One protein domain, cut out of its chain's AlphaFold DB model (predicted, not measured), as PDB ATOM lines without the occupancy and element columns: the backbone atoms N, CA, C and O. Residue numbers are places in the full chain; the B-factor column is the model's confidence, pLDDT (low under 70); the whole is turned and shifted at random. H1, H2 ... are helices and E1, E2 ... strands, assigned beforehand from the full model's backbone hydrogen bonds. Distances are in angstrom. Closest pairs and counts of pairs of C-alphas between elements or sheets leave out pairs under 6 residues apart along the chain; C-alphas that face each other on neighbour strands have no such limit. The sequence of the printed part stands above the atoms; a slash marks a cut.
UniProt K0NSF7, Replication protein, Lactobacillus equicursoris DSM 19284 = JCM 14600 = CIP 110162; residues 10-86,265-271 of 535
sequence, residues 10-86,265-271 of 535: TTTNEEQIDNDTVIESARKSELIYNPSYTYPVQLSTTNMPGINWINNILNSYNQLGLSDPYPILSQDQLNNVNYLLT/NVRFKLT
ATOM      1  N   THR A  10      10.465  47.310 -48.727       96.75
ATOM      2  CA  THR A  10      11.755  47.925 -49.089       96.75
ATOM      3  C   THR A  10      12.876  47.386 -48.213       96.75
ATOM      4  O   THR A  10      12.632  46.992 -47.069       96.75
ATOM      5  N   THR A  11      14.096  47.374 -48.749       95.25
ATOM      6  CA  THR A  11      15.294  46.835 -48.082       95.25
ATOM      7  C   THR A  11      16.280  47.931 -47.679       95.25
ATOM      8  O   THR A  11      16.183  49.070 -48.143       95.25
ATOM      9  N   THR A  12      17.288  47.592 -46.869       89.81
ATOM     10  CA  THR A  12      18.333  48.557 -46.484       89.81
ATOM     11  C   THR A  12      19.266  48.996 -47.607       89.81
ATOM     12  O   THR A  12      20.038  49.936 -47.433       89.81
ATOM     13  N   ASN A  13      19.193  48.348 -48.770       88.94
ATOM     14  CA  ASN A  13      19.882  48.819 -49.971       88.94
ATOM     15  C   ASN A  13      19.204  50.067 -50.568       88.94
ATOM     16  O   ASN A  13      19.813  50.765 -51.375       88.94
ATOM     17  N   GLU A  14      17.956  50.345 -50.179       89.94
ATOM     18  CA  GLU A  14      17.134  51.438 -50.707       89.94
ATOM     19  C   GLU A  14      16.916  52.568 -49.685       89.94
ATOM     20  O   GLU A  14      16.860  53.737 -50.062       89.94
ATOM     21  N   GLU A  15      16.791  52.242 -48.395       91.94
ATOM     22  CA  GLU A  15      16.509  53.191 -47.306       91.94
ATOM     23  C   GLU A  15      17.234  52.756 -46.019       91.94
ATOM     24  O   GLU A  15      17.459  51.574 -45.805       91.94
ATOM     25  N   GLN A  16      17.581  53.672 -45.113       91.50
ATOM     26  CA  GLN A  16      18.024  53.278 -43.768       91.50
ATOM     27  C   GLN A  16      16.825  52.787 -42.939       91.50
ATOM     28  O   GLN A  16      15.899  53.555 -42.691       91.50
ATOM     29  N   ILE A  17      16.839  51.517 -42.518       94.94
ATOM     30  CA  ILE A  17      15.723  50.869 -41.808       94.94
ATOM     31  C   ILE A  17      16.211  50.331 -40.457       94.94
ATOM     32  O   ILE A  17      16.976  49.367 -40.400       94.94
ATOM     33  N   ASP A  18      15.766  50.947 -39.366       93.94
ATOM     34  CA  ASP A  18      16.004  50.474 -37.996       93.94
ATOM     35  C   ASP A  18      15.030  49.351 -37.589       93.94
ATOM     36  O   ASP A  18      14.074  49.040 -38.302       93.94
ATOM     37  N   ASN A  19      15.289  48.712 -36.445       94.50
ATOM     38  CA  ASN A  19      14.479  47.590 -35.958       94.50
ATOM     39  C   ASN A  19      13.033  47.998 -35.645       94.50
ATOM     40  O   ASN A  19      12.114  47.248 -35.973       94.50
ATOM     41  N   ASP A  20      12.828  49.185 -35.072       93.81
ATOM     42  CA  ASP A  20      11.501  49.694 -34.713       93.81
ATOM     43  C   ASP A  20      10.621  49.839 -35.955       93.81
ATOM     44  O   ASP A  20       9.458  49.434 -35.957       93.81
ATOM     45  N   THR A  21      11.199  50.322 -37.056       96.19
ATOM     46  CA  THR A  21      10.531  50.390 -38.354       96.19
ATOM     47  C   THR A  21      10.112  49.003 -38.852       96.19
ATOM     48  O   THR A  21       9.001  48.846 -39.380       96.19
ATOM     49  N   VAL A  22      10.976  47.990 -38.713       97.69
ATOM     50  CA  VAL A  22      10.643  46.605 -39.092       97.69
ATOM     51  C   VAL A  22       9.462  46.114 -38.260       97.69
ATOM     52  O   VAL A  22       8.456  45.679 -38.821       97.69
ATOM     53  N   ILE A  23       9.558  46.238 -36.934       97.69
ATOM     54  CA  ILE A  23       8.549  45.787 -35.972       97.69
ATOM     55  C   ILE A  23       7.207  46.472 -36.238       97.69
ATOM     56  O   ILE A  23       6.187  45.800 -36.391       97.69
ATOM     57  N   GLU A  24       7.190  47.802 -36.344       97.62
ATOM     58  CA  GLU A  24       5.964  48.576 -36.538       97.62
ATOM     59  C   GLU A  24       5.289  48.225 -37.870       97.62
ATOM     60  O   GLU A  24       4.078  47.987 -37.918       97.62
ATOM     61  N   SER A  25       6.059  48.162 -38.961       98.31
ATOM     62  CA  SER A  25       5.508  47.842 -40.282       98.31
ATOM     63  C   SER A  25       5.038  46.386 -40.385       98.31
ATOM     64  O   SER A  25       3.987  46.127 -40.980       98.31
ATOM     65  N   ALA A  26       5.737  45.441 -39.751       98.50
ATOM     66  CA  ALA A  26       5.332  44.040 -39.694       98.50
ATOM     67  C   ALA A  26       4.061  43.849 -38.853       98.50
ATOM     68  O   ALA A  26       3.100  43.250 -39.332       98.50
ATOM     69  N   ARG A  27       3.987  44.445 -37.653       98.12
ATOM     70  CA  ARG A  27       2.782  44.406 -36.800       98.12
ATOM     71  C   ARG A  27       1.571  45.015 -37.496       98.12
ATOM     72  O   ARG A  27       0.493  44.428 -37.463       98.12
ATOM     73  N   LYS A  28       1.737  46.159 -38.172       97.88
ATOM     74  CA  LYS A  28       0.673  46.759 -38.996       97.88
ATOM     75  C   LYS A  28       0.205  45.807 -40.095       97.88
ATOM     76  O   LYS A  28      -0.994  45.698 -40.324       97.88
ATOM     77  N   SER A  29       1.133  45.109 -40.746       97.44
ATOM     78  CA  SER A  29       0.818  44.138 -41.798       97.44
ATOM     79  C   SER A  29       0.040  42.937 -41.254       97.44
ATOM     80  O   SER A  29      -0.987  42.562 -41.818       97.44
ATOM     81  N   GLU A  30       0.475  42.377 -40.126       97.75
ATOM     82  CA  GLU A  30      -0.202  41.249 -39.482       97.75
ATOM     83  C   GLU A  30      -1.569  41.629 -38.905       97.75
ATOM     84  O   GLU A  30      -2.480  40.814 -38.947       97.75
ATOM     85  N   LEU A  31      -1.768  42.869 -38.448       96.75
ATOM     86  CA  LEU A  31      -3.082  43.361 -38.013       96.75
ATOM     87  C   LEU A  31      -4.095  43.478 -39.162       96.75
ATOM     88  O   LEU A  31      -5.293  43.317 -38.934       96.75
ATOM     89  N   ILE A  32      -3.635  43.746 -40.391       94.06
ATOM     90  CA  ILE A  32      -4.501  43.718 -41.581       94.06
ATOM     91  C   ILE A  32      -4.948  42.279 -41.863       94.06
ATOM     92  O   ILE A  32      -6.118  42.045 -42.160       94.06
ATOM     93  N   TYR A  33      -4.028  41.320 -41.756       93.44
ATOM     94  CA  TYR A  33      -4.310  39.900 -41.964       93.44
ATOM     95  C   TYR A  33      -5.189  39.300 -40.855       93.44
ATOM     96  O   TYR A  33      -6.170  38.609 -41.125       93.44
ATOM     97  N   ASN A  34      -4.843  39.576 -39.600       94.56
ATOM     98  CA  ASN A  34      -5.499  39.087 -38.400       94.56
ATOM     99  C   ASN A  34      -5.748  40.257 -37.431       94.56
ATOM    100  O   ASN A  34      -4.867  40.606 -36.643       94.56
ATOM    101  N   PRO A  35      -6.968  40.818 -37.392       94.94
ATOM    102  CA  PRO A  35      -7.314  41.890 -36.455       94.94
ATOM    103  C   PRO A  35      -7.171  41.515 -34.969       94.94
ATOM    104  O   PRO A  35      -7.162  42.400 -34.118       94.94
ATOM    105  N   SER A  36      -7.064  40.219 -34.644       95.88
ATOM    106  CA  SER A  36      -6.816  39.702 -33.288       95.88
ATOM    107  C   SER A  36      -5.329  39.428 -33.013       95.88
ATOM    108  O   SER A  36      -4.994  38.663 -32.107       95.88
ATOM    109  N   TYR A  37      -4.420  40.006 -33.801       97.06
ATOM    110  CA  TYR A  37      -2.982  39.901 -33.578       97.06
ATOM    111  C   TYR A  37      -2.585  40.591 -32.263       97.06
ATOM    112  O   TYR A  37      -2.769  41.795 -32.086       97.06
ATOM    113  N   THR A  38      -2.054  39.815 -31.319       95.44
ATOM    114  CA  THR A  38      -1.707  40.247 -29.954       95.44
ATOM    115  C   THR A  38      -0.264  39.876 -29.621       95.44
ATOM    116  O   THR A  38       0.342  39.076 -30.328       95.44
ATOM    117  N   TYR A  39       0.289  40.399 -28.521       95.75
ATOM    118  CA  TYR A  39       1.643  40.035 -28.081       95.75
ATOM    119  C   TYR A  39       1.848  38.519 -27.880       95.75
ATOM    120  O   TYR A  39       2.864  38.017 -28.353       95.75
ATOM    121  N   PRO A  40       0.898  37.745 -27.315       93.31
ATOM    122  CA  PRO A  40       1.004  36.283 -27.300       93.31
ATOM    123  C   PRO A  40       1.111  35.644 -28.693       93.31
ATOM    124  O   PRO A  40       1.899  34.722 -28.891       93.31
ATOM    125  N   VAL A  41       0.375  36.150 -29.691       94.94
ATOM    126  CA  VAL A  41       0.517  35.691 -31.086       94.94
ATOM    127  C   VAL A  41       1.886  36.096 -31.646       94.94
ATOM    128  O   VAL A  41       2.542  35.292 -32.308       94.94
ATOM    129  N   GLN A  42       2.344  37.310 -31.336       96.94
ATOM    130  CA  GLN A  42       3.630  37.863 -31.765       96.94
ATOM    131  C   GLN A  42       4.846  37.116 -31.168       96.94
ATOM    132  O   GLN A  42       5.888  37.019 -31.816       96.94
ATOM    133  N   LEU A  43       4.715  36.532 -29.971       94.75
ATOM    134  CA  LEU A  43       5.732  35.672 -29.339       94.75
ATOM    135  C   LEU A  43       5.913  34.317 -30.044       94.75
ATOM    136  O   LEU A  43       7.000  33.721 -29.999       94.75
ATOM    137  N   SER A  44       4.846  33.818 -30.675       92.31
ATOM    138  CA  SER A  44       4.797  32.461 -31.220       92.31
ATOM    139  C   SER A  44       5.869  32.206 -32.283       92.31
ATOM    140  O   SER A  44       6.437  33.114 -32.894       92.31
ATOM    141  N   THR A  45       6.174  30.933 -32.541       90.56
ATOM    142  CA  THR A  45       7.058  30.547 -33.656       90.56
ATOM    143  C   THR A  45       6.447  30.861 -35.022       90.56
ATOM    144  O   THR A  45       7.179  31.029 -35.994       90.56
ATOM    145  N   THR A  46       5.126  31.026 -35.084       92.00
ATOM    146  CA  THR A  46       4.348  31.355 -36.281       92.00
ATOM    147  C   THR A  46       3.782  32.774 -36.197       92.00
ATOM    148  O   THR A  46       2.617  32.997 -36.509       92.00
ATOM    149  N   ASN A  47       4.589  33.734 -35.746       95.94
ATOM    150  CA  ASN A  47       4.150  35.100 -35.445       95.94
ATOM    151  C   ASN A  47       3.917  36.013 -36.657       95.94
ATOM    152  O   ASN A  47       3.567  37.170 -36.470       95.94
ATOM    153  N   MET A  48       4.121  35.542 -37.882       97.12
ATOM    154  CA  MET A  48       3.974  36.356 -39.095       97.12
ATOM    155  C   MET A  48       3.231  35.604 -40.214       97.12
ATOM    156  O   MET A  48       3.767  35.416 -41.310       97.12
ATOM    157  N   PRO A  49       2.029  35.059 -39.931       96.56
ATOM    158  CA  PRO A  49       1.291  34.237 -40.885       96.56
ATOM    159  C   PRO A  49       0.894  35.005 -42.152       96.56
ATOM    160  O   PRO A  49       0.973  34.431 -43.238       96.56
ATOM    161  N   GLY A  50       0.523  36.285 -42.051       96.50
ATOM    162  CA  GLY A  50       0.135  37.098 -43.202       96.50
ATOM    163  C   GLY A  50       1.309  37.387 -44.139       96.50
ATOM    164  O   GLY A  50       1.205  37.178 -45.349       96.50
ATOM    165  N   ILE A  51       2.447  37.807 -43.584       97.94
ATOM    166  CA  ILE A  51       3.683  38.057 -44.340       97.94
ATOM    167  C   ILE A  51       4.184  36.765 -44.999       97.94
ATOM    168  O   ILE A  51       4.522  36.768 -46.184       97.94
ATOM    169  N   ASN A  52       4.183  35.650 -44.262       97.50
ATOM    170  CA  ASN A  52       4.579  34.349 -44.804       97.50
ATOM    171  C   ASN A  52       3.652  33.894 -45.935       97.50
ATOM    172  O   ASN A  52       4.134  33.373 -46.941       97.50
ATOM    173  N   TRP A  53       2.338  34.102 -45.807       95.94
ATOM    174  CA  TRP A  53       1.382  33.756 -46.858       95.94
ATOM    175  C   TRP A  53       1.680  34.518 -48.150       95.94
ATOM    176  O   TRP A  53       1.789  33.895 -49.207       95.94
ATOM    177  N   ILE A  54       1.913  35.832 -48.061       96.56
ATOM    178  CA  ILE A  54       2.304  36.649 -49.216       96.56
ATOM    179  C   ILE A  54       3.581  36.105 -49.849       96.56
ATOM    180  O   ILE A  54       3.579  35.774 -51.034       96.56
ATOM    181  N   ASN A  55       4.651  35.955 -49.066       97.50
ATOM    182  CA  ASN A  55       5.941  35.534 -49.604       97.50
ATOM    183  C   ASN A  55       5.870  34.163 -50.294       97.50
ATOM    184  O   ASN A  55       6.419  33.979 -51.381       97.50
ATOM    185  N   ASN A  56       5.143  33.216 -49.692       97.19
ATOM    186  CA  ASN A  56       4.978  31.868 -50.226       97.19
ATOM    187  C   ASN A  56       4.186  31.859 -51.535       97.19
ATOM    188  O   ASN A  56       4.631  31.245 -52.504       97.19
ATOM    189  N   ILE A  57       3.052  32.563 -51.599       96.31
ATOM    190  CA  ILE A  57       2.242  32.634 -52.822       96.31
ATOM    191  C   ILE A  57       3.009  33.328 -53.948       96.31
ATOM    192  O   ILE A  57       2.972  32.852 -55.080       96.31
ATOM    193  N   LEU A  58       3.740  34.410 -53.657       95.25
ATOM    194  CA  LEU A  58       4.569  35.087 -54.658       95.25
ATOM    195  C   LEU A  58       5.695  34.179 -55.169       95.25
ATOM    196  O   LEU A  58       5.916  34.109 -56.376       95.25
ATOM    197  N   ASN A  59       6.357  33.428 -54.284       96.38
ATOM    198  CA  ASN A  59       7.367  32.446 -54.678       96.38
ATOM    199  C   ASN A  59       6.771  31.345 -55.575       96.38
ATOM    200  O   ASN A  59       7.301  31.077 -56.652       96.38
ATOM    201  N   SER A  60       5.638  30.754 -55.186       96.06
ATOM    202  CA  SER A  60       4.946  29.752 -56.009       96.06
ATOM    203  C   SER A  60       4.481  30.319 -57.350       96.06
ATOM    204  O   SER A  60       4.590  29.648 -58.370       96.06
ATOM    205  N   TYR A  61       4.006  31.566 -57.378       93.19
ATOM    206  CA  TYR A  61       3.620  32.231 -58.619       93.19
ATOM    207  C   TYR A  61       4.820  32.439 -59.550       93.19
ATOM    208  O   TYR A  61       4.733  32.147 -60.741       93.19
ATOM    209  N   ASN A  62       5.961  32.883 -59.015       93.69
ATOM    210  CA  ASN A  62       7.195  33.062 -59.785       93.69
ATOM    211  C   ASN A  62       7.674  31.751 -60.425       93.69
ATOM    212  O   ASN A  62       8.159  31.761 -61.554       93.69
ATOM    213  N   GLN A  63       7.490  30.619 -59.740       94.88
ATOM    214  CA  GLN A  63       7.844  29.293 -60.257       94.88
ATOM    215  C   GLN A  63       7.005  28.864 -61.471       94.88
ATOM    216  O   GLN A  63       7.450  28.005 -62.229       94.88
ATOM    217  N   LEU A  64       5.834  29.470 -61.704       90.69
ATOM    218  CA  LEU A  64       5.033  29.193 -62.900       90.69
ATOM    219  C   LEU A  64       5.640  29.783 -64.184       90.69
ATOM    220  O   LEU A  64       5.249  29.379 -65.276       90.69
ATOM    221  N   GLY A  65       6.549  30.763 -64.079       89.88
ATOM    222  CA  GLY A  65       7.199  31.388 -65.238       89.88
ATOM    223  C   GLY A  65       6.243  32.124 -66.191       89.88
ATOM    224  O   GLY A  65       6.553  32.279 -67.370       89.88
ATOM    225  N   LEU A  66       5.069  32.550 -65.708       83.38
ATOM    226  CA  LEU A  66       4.019  33.171 -66.534       83.38
ATOM    227  C   LEU A  66       4.262  34.661 -66.831       83.38
ATOM    228  O   LEU A  66       3.673  35.203 -67.765       83.38
ATOM    229  N   SER A  67       5.085  35.329 -66.026       82.50
ATOM    230  CA  SER A  67       5.429  36.751 -66.143       82.50
ATOM    231  C   SER A  67       6.776  37.021 -65.472       82.50
ATOM    232  O   SER A  67       7.344  36.120 -64.852       82.50
ATOM    233  N   ASP A  68       7.245  38.273 -65.512       87.50
ATOM    234  CA  ASP A  68       8.374  38.717 -64.685       87.50
ATOM    235  C   ASP A  68       8.156  38.319 -63.214       87.50
ATOM    236  O   ASP A  68       7.012  38.318 -62.744       87.50
ATOM    237  N   PRO A  69       9.203  37.962 -62.458       91.38
ATOM    238  CA  PRO A  69       9.044  37.558 -61.066       91.38
ATOM    239  C   PRO A  69       8.611  38.739 -60.187       91.38
ATOM    240  O   PRO A  69       8.982  39.885 -60.430       91.38
ATOM    241  N   TYR A  70       7.782  38.473 -59.180       93.25
ATOM    242  CA  TYR A  70       7.526  39.390 -58.069       93.25
ATOM    243  C   TYR A  70       8.695  39.363 -57.075       93.25
ATOM    244  O   TYR A  70       9.293  38.297 -56.891       93.25
ATOM    245  N   PRO A  71       9.003  40.477 -56.391       95.31
ATOM    246  CA  PRO A  71       9.992  40.469 -55.322       95.31
ATOM    247  C   PRO A  71       9.521  39.585 -54.159       95.31
ATOM    248  O   PRO A  71       8.354  39.627 -53.761       95.31
ATOM    249  N   ILE A  72      10.446  38.807 -53.601       97.12
ATOM    250  CA  ILE A  72      10.238  37.952 -52.429       97.12
ATOM    251  C   ILE A  72      11.323  38.239 -51.389       97.12
ATOM    252  O   ILE A  72      12.441  38.617 -51.742       97.12
ATOM    253  N   LEU A  73      10.988  38.055 -50.119       97.69
ATOM    254  CA  LEU A  73      11.925  38.121 -49.006       97.69
ATOM    255  C   LEU A  73      12.834  36.892 -48.999       97.69
ATOM    256  O   LEU A  73      12.383  35.769 -49.256       97.69
ATOM    257  N   SER A  74      14.103  37.105 -48.648       96.94
ATOM    258  CA  SER A  74      15.033  36.018 -48.348       96.94
ATOM    259  C   SER A  74      14.665  35.327 -47.030       96.94
ATOM    260  O   SER A  74      13.950  35.876 -46.187       96.94
ATOM    261  N   GLN A  75      15.190  34.118 -46.817       96.94
ATOM    262  CA  GLN A  75      14.996  33.418 -45.546       96.94
ATOM    263  C   GLN A  75      15.611  34.189 -44.368       96.94
ATOM    264  O   GLN A  75      15.031  34.196 -43.284       96.94
ATOM    265  N   ASP A  76      16.740  34.870 -44.581       97.75
ATOM    266  CA  ASP A  76      17.400  35.679 -43.551       97.75
ATOM    267  C   ASP A  76      16.551  36.893 -43.162       97.75
ATOM    268  O   ASP A  76      16.355  37.144 -41.974       97.75
ATOM    269  N   GLN A  77      15.929  37.565 -44.138       98.00
ATOM    270  CA  GLN A  77      14.979  38.652 -43.881       98.00
ATOM    271  C   GLN A  77      13.750  38.164 -43.104       98.00
ATOM    272  O   GLN A  77      13.355  38.788 -42.120       98.00
ATOM    273  N   LEU A  78      13.158  37.028 -43.495       98.06
ATOM    274  CA  LEU A  78      12.018  36.443 -42.773       98.06
ATOM    275  C   LEU A  78      12.388  36.072 -41.330       98.06
ATOM    276  O   LEU A  78      11.643  36.375 -40.399       98.06
ATOM    277  N   ASN A  79      13.551  35.445 -41.138       97.44
ATOM    278  CA  ASN A  79      14.052  35.077 -39.818       97.44
ATOM    279  C   ASN A  79      14.300  36.319 -38.954       97.44
ATOM    280  O   ASN A  79      13.895  36.347 -37.794       97.44
ATOM    281  N   ASN A  80      14.921  37.354 -39.521       97.62
ATOM    282  CA  ASN A  80      15.185  38.609 -38.827       97.62
ATOM    283  C   ASN A  80      13.881  39.258 -38.333       97.62
ATOM    284  O   ASN A  80      13.749  39.540 -37.143       97.62
ATOM    285  N   VAL A  81      12.870  39.388 -39.201       98.06
ATOM    286  CA  VAL A  81      11.544  39.917 -38.828       98.06
ATOM    287  C   VAL A  81      10.901  39.072 -37.721       98.06
ATOM    288  O   VAL A  81      10.415  39.623 -36.733       98.06
ATOM    289  N   ASN A  82      10.943  37.739 -37.837       97.75
ATOM    290  CA  ASN A  82      10.408  36.829 -36.820       97.75
ATOM    291  C   ASN A  82      11.053  37.062 -35.447       97.75
ATOM    292  O   ASN A  82      10.337  37.125 -34.442       97.75
ATOM    293  N   TYR A  83      12.383  37.189 -35.399       96.56
ATOM    294  CA  TYR A  83      13.123  37.401 -34.157       96.56
ATOM    295  C   TYR A  83      12.868  38.781 -33.556       96.56
ATOM    296  O   TYR A  83      12.628  38.855 -32.352       96.56
ATOM    297  N   LEU A  84      12.846  39.838 -34.372       97.06
ATOM    298  CA  LEU A  84      12.545  41.196 -33.916       97.06
ATOM    299  C   LEU A  84      11.132  41.296 -33.330       97.06
ATOM    300  O   LEU A  84      10.964  41.806 -32.227       97.06
ATOM    301  N   LEU A  85      10.129  40.730 -34.010       98.06
ATOM    302  CA  LEU A  85       8.761  40.659 -33.489       98.06
ATOM    303  C   LEU A  85       8.697  39.891 -32.165       98.06
ATOM    304  O   LEU A  85       8.051  40.340 -31.220       98.06
ATOM    305  N   THR A  86       9.371  38.743 -32.086       97.06
ATOM    306  CA  THR A  86       9.381  37.916 -30.871       97.06
ATOM    307  C   THR A  86      10.021  38.658 -29.697       97.06
ATOM    308  O   THR A  86       9.484  38.611 -28.593       97.06
ATOM    309  N   ASN A 265      17.121  44.107 -42.431       97.25
ATOM    310  CA  ASN A 265      15.951  44.896 -42.069       97.25
ATOM    311  C   ASN A 265      15.115  45.233 -43.305       97.25
ATOM    312  O   ASN A 265      15.621  45.627 -44.360       97.25
ATOM    313  N   VAL A 266      13.798  45.104 -43.146       97.62
ATOM    314  CA  VAL A 266      12.815  45.378 -44.194       97.62
ATOM    315  C   VAL A 266      11.668  46.215 -43.651       97.62
ATOM    316  O   VAL A 266      11.211  46.014 -42.529       97.62
ATOM    317  N   ARG A 267      11.167  47.146 -44.462       97.88
ATOM    318  CA  ARG A 267       9.940  47.889 -44.159       97.88
ATOM    319  C   ARG A 267       8.821  47.357 -45.033       97.88
ATOM    320  O   ARG A 267       8.898  47.442 -46.257       97.88
ATOM    321  N   PHE A 268       7.753  46.876 -44.412       97.94
ATOM    322  CA  PHE A 268       6.566  46.419 -45.127       97.94
ATOM    323  C   PHE A 268       5.698  47.597 -45.581       97.94
ATOM    324  O   PHE A 268       5.480  48.559 -44.842       97.94
ATOM    325  N   LYS A 269       5.165  47.502 -46.800       95.50
ATOM    326  CA  LYS A 269       4.232  48.464 -47.416       95.50
ATOM    327  C   LYS A 269       2.899  47.795 -47.759       95.50
ATOM    328  O   LYS A 269       2.237  48.136 -48.739       95.50
ATOM    329  N   LEU A 270       2.517  46.817 -46.941       94.25
ATOM    330  CA  LEU A 270       1.314  46.024 -47.131       94.25
ATOM    331  C   LEU A 270       0.056  46.817 -46.782       94.25
ATOM    332  O   LEU A 270       0.013  47.624 -45.856       94.25
ATOM    333  N   THR A 271      -0.990  46.568 -47.557       91.56
ATOM    334  CA  THR A 271      -2.300  47.213 -47.433       91.56
ATOM    335  C   THR A 271      -3.385  46.154 -47.578       91.56
ATOM    336  O   THR A 271      -3.120  45.070 -48.098       91.56
TER     337      THR A 271
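What this domain is: This is residues 10 to 86 and 265 to 271 of the 535 residues of the protein "Replication protein" of Lactobacillus equicursoris DSM 19284 = JCM 14600 = CIP 110162 (UniProt K0NSF7). Two helices, H3 and H4, run opposite ways loosely side by side, and H1 crosses the end of this pair where H3 begins and H4 ends. Short H2 sits at the end of H4, strand E1 packs on H1, and the turn at residues 63 to 68, of which 63 belongs to H3, sticks out at the other end. The printed part has 84 residues with four named helices, then one named strand; its class is mostly helix. It is compact, with a radius of gyration of the C-alphas of 13.0 A and spans of 39 by 28 by 22 A.

How they stand to each other: Residues 10 to 11 pair antiparallel with residues 266 to 267 of E1, residues 266 to 268, which pairs with no named strand. H1, residues 19 to 33, comes closest to E1 at the C-alphas of Ser 25 and Phe 268, 5.2 A apart. H3, residues 49 to 63, touches H1 with residues 49 to 51 alone, about perpendicular at 84 degrees; the closest C-alphas, of Tyr 33 and Gly 50, are 5.4 A apart. H4, residues 75 to 86, touches H1 with residues 81 to 85 alone, about perpendicular at 89 degrees; the closest C-alphas, of Ile 23 and Leu 85, are 5.7 A apart. H2, residues 39 to 43, touches H4 at its residues 85 to 86 alone, with the closest C-alphas, of Leu 43 and Thr 86, 4.5 A apart. H3 and H4 are close but not clearly touching, at a shallow tilt of 8 degrees. In H1, H2, H3 and H4 every O i to N i+4 pair is within hydrogen-bond range.

Where its parts are: H1 begins at C-alpha 19, (14.479, 47.590, -35.958), and is 21.2 A long. H2 is 6.1 A, H3 21.0 A, H4 16.3 A and E1 6.4 A long, ending at C-alpha 268, (6.566, 46.419, -45.127).

The domain as a whole: The two farthest C-alphas, of Pro 40 and Leu 66, are 39.5 A apart. Residues 87 to 264 are not printed; C-alphas 86 and 265 are 14.7 A apart. The link from H3 to H4 is long. No printed residue is under 70 in pLDDT.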